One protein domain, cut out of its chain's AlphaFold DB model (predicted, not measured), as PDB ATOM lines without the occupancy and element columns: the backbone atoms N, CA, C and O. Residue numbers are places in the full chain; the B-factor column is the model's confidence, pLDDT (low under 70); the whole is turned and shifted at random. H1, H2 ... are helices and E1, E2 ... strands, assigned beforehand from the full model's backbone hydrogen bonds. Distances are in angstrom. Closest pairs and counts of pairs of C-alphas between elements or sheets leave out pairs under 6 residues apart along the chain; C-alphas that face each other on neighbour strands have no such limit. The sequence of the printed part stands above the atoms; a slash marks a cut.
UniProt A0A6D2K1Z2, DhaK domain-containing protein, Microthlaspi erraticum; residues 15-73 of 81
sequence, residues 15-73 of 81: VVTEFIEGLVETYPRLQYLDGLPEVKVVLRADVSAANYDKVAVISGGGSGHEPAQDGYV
ATOM      1  N   VAL A  15       0.281 -23.693   1.278       95.25
ATOM      2  CA  VAL A  15       1.071 -24.908   1.582       95.25
ATOM      3  C   VAL A  15       1.153 -25.886   0.411       95.25
ATOM      4  O   VAL A  15       2.222 -26.418   0.133       95.25
ATOM      5  N   VAL A  16       0.035 -26.132  -0.277       94.75
ATOM      6  CA  VAL A  16      -0.004 -27.078  -1.406       94.75
ATOM      7  C   VAL A  16       0.748 -26.515  -2.612       94.75
ATOM      8  O   VAL A  16       1.454 -27.249  -3.293       94.75
ATOM      9  N   THR A  17       0.618 -25.212  -2.862       94.44
ATOM     10  CA  THR A  17       1.330 -24.532  -3.950       94.44
ATOM     11  C   THR A  17       2.834 -24.582  -3.713       94.44
ATOM     12  O   THR A  17       3.557 -25.081  -4.566       94.44
ATOM     13  N   GLU A  18       3.283 -24.157  -2.531       95.25
ATOM     14  CA  GLU A  18       4.703 -24.126  -2.158       95.25
ATOM     15  C   GLU A  18       5.322 -25.535  -2.174       95.25
ATOM     16  O   GLU A  18       6.472 -25.717  -2.576       95.25
ATOM     17  N   PHE A  19       4.553 -26.555  -1.772       95.69
ATOM     18  CA  PHE A  19       4.969 -27.952  -1.892       95.69
ATOM     19  C   PHE A  19       5.183 -28.368  -3.355       95.69
ATOM     20  O   PHE A  19       6.231 -28.933  -3.667       95.69
ATOM     21  N   ILE A  20       4.220 -28.097  -4.244       95.62
ATOM     22  CA  ILE A  20       4.327 -28.455  -5.665       95.62
ATOM     23  C   ILE A  20       5.497 -27.719  -6.320       95.62
ATOM     24  O   ILE A  20       6.268 -28.346  -7.043       95.62
ATOM     25  N   GLU A  21       5.665 -26.426  -6.035       94.81
ATOM     26  CA  GLU A  21       6.796 -25.620  -6.511       94.81
ATOM     27  C   GLU A  21       8.130 -26.261  -6.109       94.81
ATOM     28  O   GLU A  21       8.952 -26.576  -6.970       94.81
ATOM     29  N   GLY A  22       8.306 -26.581  -4.822       96.19
ATOM     30  CA  GLY A  22       9.509 -27.267  -4.350       96.19
ATOM     31  C   GLY A  22       9.696 -28.658  -4.967       96.19
ATOM     32  O   GLY A  22      10.823 -29.063  -5.267       96.19
ATOM     33  N   LEU A  23       8.608 -29.400  -5.195       96.75
ATOM     34  CA  LEU A  23       8.650 -30.723  -5.818       96.75
ATOM     35  C   LEU A  23       9.165 -30.645  -7.263       96.75
ATOM     36  O   LEU A  23      10.064 -31.407  -7.625       96.75
ATOM     37  N   VAL A  24       8.636 -29.735  -8.084       95.94
ATOM     38  CA  VAL A  24       9.041 -29.620  -9.496       95.94
ATOM     39  C   VAL A  24      10.428 -28.997  -9.655       95.94
ATOM     40  O   VAL A  24      11.161 -29.388 -10.561       95.94
ATOM     41  N   GLU A  25      10.842 -28.121  -8.735       96.69
ATOM     42  CA  GLU A  25      12.229 -27.645  -8.657       96.69
ATOM     43  C   GLU A  25      13.208 -28.775  -8.303       96.69
ATOM     44  O   GLU A  25      14.324 -28.830  -8.822       96.69
ATOM     45  N   THR A  26      12.787 -29.708  -7.443       98.12
ATOM     46  CA  THR A  26      13.621 -30.840  -7.010       98.12
ATOM     47  C   THR A  26      13.717 -31.934  -8.076       98.12
ATOM     48  O   THR A  26      14.765 -32.567  -8.221       98.12
ATOM     49  N   TYR A  27      12.640 -32.181  -8.830       97.75
ATOM     50  CA  TYR A  27      12.545 -33.288  -9.785       97.75
ATOM     51  C   TYR A  27      12.214 -32.796 -11.207       97.75
ATOM     52  O   TYR A  27      11.047 -32.807 -11.589       97.75
ATOM     53  N   PRO A  28      13.221 -32.520 -12.065       96.25
ATOM     54  CA  PRO A  28      13.020 -31.985 -13.425       96.25
ATOM     55  C   PRO A  28      12.199 -32.863 -14.389       96.25
ATOM     56  O   PRO A  28      11.862 -32.444 -15.492       96.25
ATOM     57  N   ARG A  29      11.906 -34.112 -14.005       96.38
ATOM     58  CA  ARG A  29      11.003 -35.026 -14.731       96.38
ATOM     59  C   ARG A  29       9.520 -34.703 -14.515       96.38
ATOM     60  O   ARG A  29       8.669 -35.331 -15.145       96.38
ATOM     61  N   LEU A  30       9.223 -33.799 -13.590       97.31
ATOM     62  CA  LEU A  30       7.894 -33.322 -13.253       97.31
ATOM     63  C   LEU A  30       7.752 -31.878 -13.726       97.31
ATOM     64  O   LEU A  30       8.721 -31.128 -13.790       97.31
ATOM     65  N   GLN A  31       6.529 -31.501 -14.045       95.06
ATOM     66  CA  GLN A  31       6.142 -30.129 -14.328       95.06
ATOM     67  C   GLN A  31       4.865 -29.821 -13.546       95.06
ATOM     68  O   GLN A  31       4.056 -30.715 -13.280       95.06
ATOM     69  N   TYR A  32       4.705 -28.557 -13.170       94.50
ATOM     70  CA  TYR A  32       3.477 -28.046 -12.581       94.50
ATOM     71  C   TYR A  32       2.601 -27.539 -13.731       94.50
ATOM     72  O   TYR A  32       3.090 -26.799 -14.586       94.50
ATOM     73  N   LEU A  33       1.340 -27.978 -13.802       92.06
ATOM     74  CA  LEU A  33       0.414 -27.518 -14.832       92.06
ATOM     75  C   LEU A  33       0.151 -26.015 -14.682       92.06
ATOM     76  O   LEU A  33      -0.607 -25.589 -13.812       92.06
ATOM     77  N   ASP A  34       0.781 -25.232 -15.553       74.19
ATOM     78  CA  ASP A  34       0.632 -23.783 -15.600       74.19
ATOM     79  C   ASP A  34      -0.762 -23.375 -16.117       74.19
ATOM     80  O   ASP A  34      -1.388 -24.085 -16.911       74.19
ATOM     81  N   GLY A  35      -1.239 -22.206 -15.687       66.69
ATOM     82  CA  GLY A  35      -2.390 -21.536 -16.292       66.69
ATOM     83  C   GLY A  35      -3.517 -21.132 -15.347       66.69
ATOM     84  O   GLY A  35      -4.336 -20.315 -15.760       66.69
ATOM     85  N   LEU A  36      -3.572 -21.635 -14.106       66.94
ATOM     86  CA  LEU A  36      -4.587 -21.248 -13.114       66.94
ATOM     87  C   LEU A  36      -4.059 -21.441 -11.676       66.94
ATOM     88  O   LEU A  36      -3.681 -22.560 -11.326       66.94
ATOM     89  N   PRO A  37      -4.059 -20.408 -10.810       68.06
ATOM     90  CA  PRO A  37      -3.543 -20.518  -9.441       68.06
ATOM     91  C   PRO A  37      -4.317 -21.527  -8.576       68.06
ATOM     92  O   PRO A  37      -3.776 -22.041  -7.599       68.06
ATOM     93  N   GLU A  38      -5.559 -21.852  -8.930       82.19
ATOM     94  CA  GLU A  38      -6.368 -22.890  -8.286       82.19
ATOM     95  C   GLU A  38      -6.023 -24.328  -8.713       82.19
ATOM     96  O   GLU A  38      -6.395 -25.273  -8.016       82.19
ATOM     97  N   VAL A  39      -5.312 -24.523  -9.826       90.56
ATOM     98  CA  VAL A  39      -4.954 -25.859 -10.316       90.56
ATOM     99  C   VAL A  39      -3.721 -26.350  -9.568       90.56
ATOM    100  O   VAL A  39      -2.709 -25.660  -9.503       90.56
ATOM    101  N   LYS A  40      -3.802 -27.549  -8.985       93.62
ATOM    102  CA  LYS A  40      -2.730 -28.209  -8.221       93.62
ATOM    103  C   LYS A  40      -2.456 -29.577  -8.834       93.62
ATOM    104  O   LYS A  40      -2.831 -30.586  -8.260       93.62
ATOM    105  N   VAL A  41      -1.904 -29.570 -10.048       95.88
ATOM    106  CA  VAL A  41      -1.665 -30.784 -10.840       95.88
ATOM    107  C   VAL A  41      -0.189 -30.913 -11.160       95.88
ATOM    108  O   VAL A  41       0.402 -30.010 -11.759       95.88
ATOM    109  N   VAL A  42       0.379 -32.063 -10.823       96.69
ATOM    110  CA  VAL A  42       1.744 -32.438 -11.192       96.69
ATOM    111  C   VAL A  42       1.664 -33.450 -12.319       96.69
ATOM    112  O   VAL A  42       0.950 -34.445 -12.238       96.69
ATOM    113  N   LEU A  43       2.414 -33.225 -13.392       96.31
ATOM    114  CA  LEU A  43       2.447 -34.131 -14.534       96.31
ATOM    115  C   LEU A  43       3.875 -34.409 -14.979       96.31
ATOM    116  O   LEU A  43       4.819 -33.694 -14.645       96.31
ATOM    117  N   ARG A  44       4.039 -35.480 -15.747       96.88
ATOM    118  CA  ARG A  44       5.320 -35.819 -16.359       96.88
ATOM    119  C   ARG A  44       5.764 -34.732 -17.340       96.88
ATOM    120  O   ARG A  44       4.990 -34.341 -18.210       96.88
ATOM    121  N   ALA A  45       7.018 -34.300 -17.244       95.62
ATOM    122  CA  ALA A  45       7.607 -33.289 -18.127       95.62
ATOM    123  C   ALA A  45       7.902 -33.809 -19.547       95.62
ATOM    124  O   ALA A  45       8.012 -33.028 -20.486       95.62
ATOM    125  N   ASP A  46       8.020 -35.128 -19.726       93.62
ATOM    126  CA  ASP A  46       8.341 -35.764 -21.011       93.62
ATOM    127  C   ASP A  46       7.104 -36.094 -21.873       93.62
ATOM    128  O   ASP A  46       7.237 -36.644 -22.970       93.62
ATOM    129  N   VAL A  47       5.903 -35.741 -21.401       92.19
ATOM    130  CA  VAL A  47       4.624 -36.054 -22.048       92.19
ATOM    131  C   VAL A  47       3.978 -34.805 -22.642       92.19
ATOM    132  O   VAL A  47       3.810 -33.786 -21.980       92.19
ATOM    133  N   SER A  48       3.540 -34.917 -23.893       88.62
ATOM    134  CA  SER A  48       2.729 -33.932 -24.605       88.62
ATOM    135  C   SER A  48       1.734 -34.634 -25.531       88.62
ATOM    136  O   SER A  48       1.934 -35.781 -25.931       88.62
ATOM    137  N   ALA A  49       0.688 -33.921 -25.953       83.50
ATOM    138  CA  ALA A  49      -0.277 -34.452 -26.920       83.50
ATOM    139  C   ALA A  49       0.363 -34.861 -28.264       83.50
ATOM    140  O   ALA A  49      -0.201 -35.676 -28.986       83.50
ATOM    141  N   ALA A  50       1.534 -34.311 -28.602       87.50
ATOM    142  CA  ALA A  50       2.227 -34.591 -29.857       87.50
ATOM    143  C   ALA A  50       3.130 -35.838 -29.810       87.50
ATOM    144  O   ALA A  50       3.480 -36.358 -30.866       87.50
ATOM    145  N   ASN A  51       3.537 -36.305 -28.622       87.00
ATOM    146  CA  ASN A  51       4.542 -37.369 -28.470       87.00
ATOM    147  C   ASN A  51       4.110 -38.529 -27.556       87.00
ATOM    148  O   ASN A  51       4.934 -39.397 -27.272       87.00
ATOM    149  N   TYR A  52       2.858 -38.558 -27.089       92.00
ATOM    150  CA  TYR A  52       2.373 -39.602 -26.188       92.00
ATOM    151  C   TYR A  52       1.512 -40.637 -26.916       92.00
ATOM    152  O   TYR A  52       0.407 -40.345 -27.365       92.00
ATOM    153  N   ASP A  53       2.026 -41.861 -27.013       92.81
ATOM    154  CA  ASP A  53       1.431 -42.994 -27.733       92.81
ATOM    155  C   ASP A  53       0.782 -44.040 -26.803       92.81
ATOM    156  O   ASP A  53       0.348 -45.105 -27.248       92.81
ATOM    157  N   LYS A  54       0.700 -43.739 -25.501       92.62
ATOM    158  CA  LYS A  54       0.135 -44.611 -24.460       92.62
ATOM    159  C   LYS A  54      -1.159 -44.029 -23.894       92.62
ATOM    160  O   LYS A  54      -1.419 -42.831 -23.974       92.62
ATOM    161  N   VAL A  55      -1.964 -44.883 -23.263       95.69
ATOM    162  CA  VAL A  55      -3.114 -44.433 -22.464       95.69
ATOM    163  C   VAL A  55      -2.597 -43.680 -21.239       95.69
ATOM    164  O   VAL A  55      -1.812 -44.228 -20.466       95.69
ATOM    165  N   ALA A  56      -3.039 -42.435 -21.060       96.75
ATOM    166  CA  ALA A  56      -2.707 -41.650 -19.879       96.75
ATOM    167  C   ALA A  56      -3.472 -42.166 -18.655       96.75
ATOM    168  O   ALA A  56      -4.687 -42.363 -18.712       96.75
ATOM    169  N   VAL A  57      -2.760 -42.361 -17.547       97.69
ATOM    170  CA  VAL A  57      -3.349 -42.762 -16.265       97.69
ATOM    171  C   VAL A  57      -3.233 -41.588 -15.310       97.69
ATOM    172  O   VAL A  57      -2.134 -41.099 -15.063       97.69
ATOM    173  N   ILE A  58      -4.364 -41.124 -14.793       97.62
ATOM    174  CA  ILE A  58      -4.441 -39.950 -13.923       97.62
ATOM    175  C   ILE A  58      -5.101 -40.371 -12.615       97.62
ATOM    176  O   ILE A  58      -6.057 -41.151 -12.615       97.62
ATOM    177  N   SER A  59      -4.582 -39.864 -11.506       97.75
ATOM    178  CA  SER A  59      -5.245 -39.937 -10.208       97.75
ATOM    179  C   SER A  59      -5.295 -38.541  -9.590       97.75
ATOM    180  O   SER A  59      -4.958 -37.577 -10.262       97.75
ATOM    181  N   GLY A  60      -5.799 -38.425  -8.372       95.94
ATOM    182  CA  GLY A  60      -5.806 -37.179  -7.621       95.94
ATOM    183  C   GLY A  60      -6.482 -37.358  -6.263       95.94
ATOM    184  O   GLY A  60      -7.228 -38.316  -6.028       95.94
ATOM    185  N   GLY A  61      -6.244 -36.411  -5.359       95.44
ATOM    186  CA  GLY A  61      -6.811 -36.402  -4.014       95.44
ATOM    187  C   GLY A  61      -6.495 -35.111  -3.261       95.44
ATOM    188  O   GLY A  61      -5.925 -34.177  -3.814       95.44
ATOM    189  N   GLY A  62      -6.883 -35.046  -1.987       94.69
ATOM    190  CA  GLY A  62      -6.470 -33.946  -1.113       94.69
ATOM    191  C   GLY A  62      -5.017 -34.103  -0.651       94.69
ATOM    192  O   GLY A  62      -4.596 -35.215  -0.331       94.69
ATOM    193  N   SER A  63      -4.288 -32.988  -0.568       94.25
ATOM    194  CA  SER A  63      -2.939 -32.920   0.021       94.25
ATOM    195  C   SER A  63      -2.935 -33.322   1.508       94.25
ATOM    196  O   SER A  63      -3.952 -33.215   2.203       94.25
ATOM    197  N   GLY A  64      -1.784 -33.790   2.002       95.75
ATOM    198  CA  GLY A  64      -1.577 -34.314   3.357       95.75
ATOM    199  C   GLY A  64      -1.321 -35.824   3.414       95.75
ATOM    200  O   GLY A  64      -1.167 -36.379   4.507       95.75
ATOM    201  N   HIS A  65      -1.285 -36.486   2.255       97.00
ATOM    202  CA  HIS A  65      -0.972 -37.908   2.091       97.00
ATOM    203  C   HIS A  65       0.330 -38.145   1.312       97.00
ATOM    204  O   HIS A  65       0.593 -39.279   0.903       97.00
ATOM    205  N   GLU A  66       1.150 -37.107   1.123       96.62
ATOM    206  CA  GLU A  66       2.413 -37.187   0.394       96.62
ATOM    207  C   GLU A  66       3.263 -38.366   0.938       96.62
ATOM    208  O   GLU A  66       3.414 -38.510   2.157       96.62
ATOM    209  N   PRO A  67       3.782 -39.266   0.070       95.25
ATOM    210  CA  PRO A  67       3.988 -39.097  -1.373       95.25
ATOM    211  C   PRO A  67       2.764 -39.393  -2.254       95.25
ATOM    212  O   PRO A  67       2.857 -39.243  -3.471       95.25
ATOM    213  N   ALA A  68       1.637 -39.837  -1.689       95.56
ATOM    214  CA  ALA A  68       0.434 -40.048  -2.477       95.56
ATOM    215  C   ALA A  68      -0.186 -38.681  -2.856       95.56
ATOM    216  O   ALA A  68      -0.505 -37.905  -1.963       95.56
ATOM    217  N   GLN A  69      -0.393 -38.354  -4.134       91.06
ATOM    218  CA  GLN A  69      -0.147 -39.172  -5.338       91.06
ATOM    219  C   GLN A  69       0.957 -38.629  -6.255       91.06
ATOM    220  O   GLN A  69       1.415 -39.374  -7.121       91.06
ATOM    221  N   ASP A  70       1.456 -37.415  -6.012       95.06
ATOM    222  CA  ASP A  70       2.466 -36.743  -6.847       95.06
ATOM    223  C   ASP A  70       3.785 -37.522  -6.934       95.06
ATOM    224  O   ASP A  70       4.457 -37.533  -7.966       95.06
ATOM    225  N   GLY A  71       4.130 -38.268  -5.879       96.25
ATOM    226  CA  GLY A  71       5.289 -39.161  -5.863       96.25
ATOM    227  C   GLY A  71       5.166 -40.369  -6.801       96.25
ATOM    228  O   GLY A  71       6.168 -41.028  -7.077       96.25
ATOM    229  N   TYR A  72       3.965 -40.659  -7.313       97.94
ATOM    230  CA  TYR A  72       3.702 -41.715  -8.294       97.94
ATOM    231  C   TYR A  72       3.607 -41.191  -9.734       97.94
ATOM    232  O   TYR A  72       3.354 -41.974 -10.653       97.94
ATOM    233  N   VAL A  73       3.830 -39.893  -9.965       98.31
ATOM    234  CA  VAL A  73       3.898 -39.325 -11.316       98.31
ATOM    235  C   VAL A  73       5.228 -39.717 -11.961       98.31
ATOM    236  O   VAL A  73       6.322 -39.431 -11.462       98.31
TER     237      VAL A  73
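Overview. This is residues 15 to 73 of the 81 residues of the protein "DhaK domain-containing protein" of Microthlaspi erraticum (UniProt A0A6D2K1Z2). What is the shape? With little regular structure, helix H1 packs on a small hairpin, E1 and E2, and unnamed residues 45 to 73 run out and fold back; residues 48 to 55 stick out. What is the make-up? The 59 printed residues hold H1, E1, E2 in order: mixed class, 18 residues in named elements, sheet E1 - E2 antiparallel. The whole is compact, radius of gyration of the C-alphas 11.7 A, spanning 34 by 21 by 19 A.

Along the chain. Where is H1? Residues 15 to 26, 16.3 A, from C-alpha 15 at (1.071, -24.908, 1.582). Where are the strands? E1 is residues 30 to 32, 6.9 A; E2 is residues 42 to 44, 7.1 A, ending at C-alpha 44 at (5.320, -35.819, -16.359).

Arrangement. How near is H1 to E1? Their closest C-alphas, Val 24 and Leu 30, are 5.4 A apart. Every O i to N i+4 pair in H1 is within hydrogen-bond range. How do E1 and E2 pair? This hairpin is antiparallel, 139 degrees; N 31 and O 43, 2.8 A, are within hydrogen-bond range.

Size, cuts and confidence. Is there a cut or long link? The printed part has no cut; H1 to E1 is tight, E1 to E2 short. Where is confidence low? Residues 35 to 37 have pLDDT under 70.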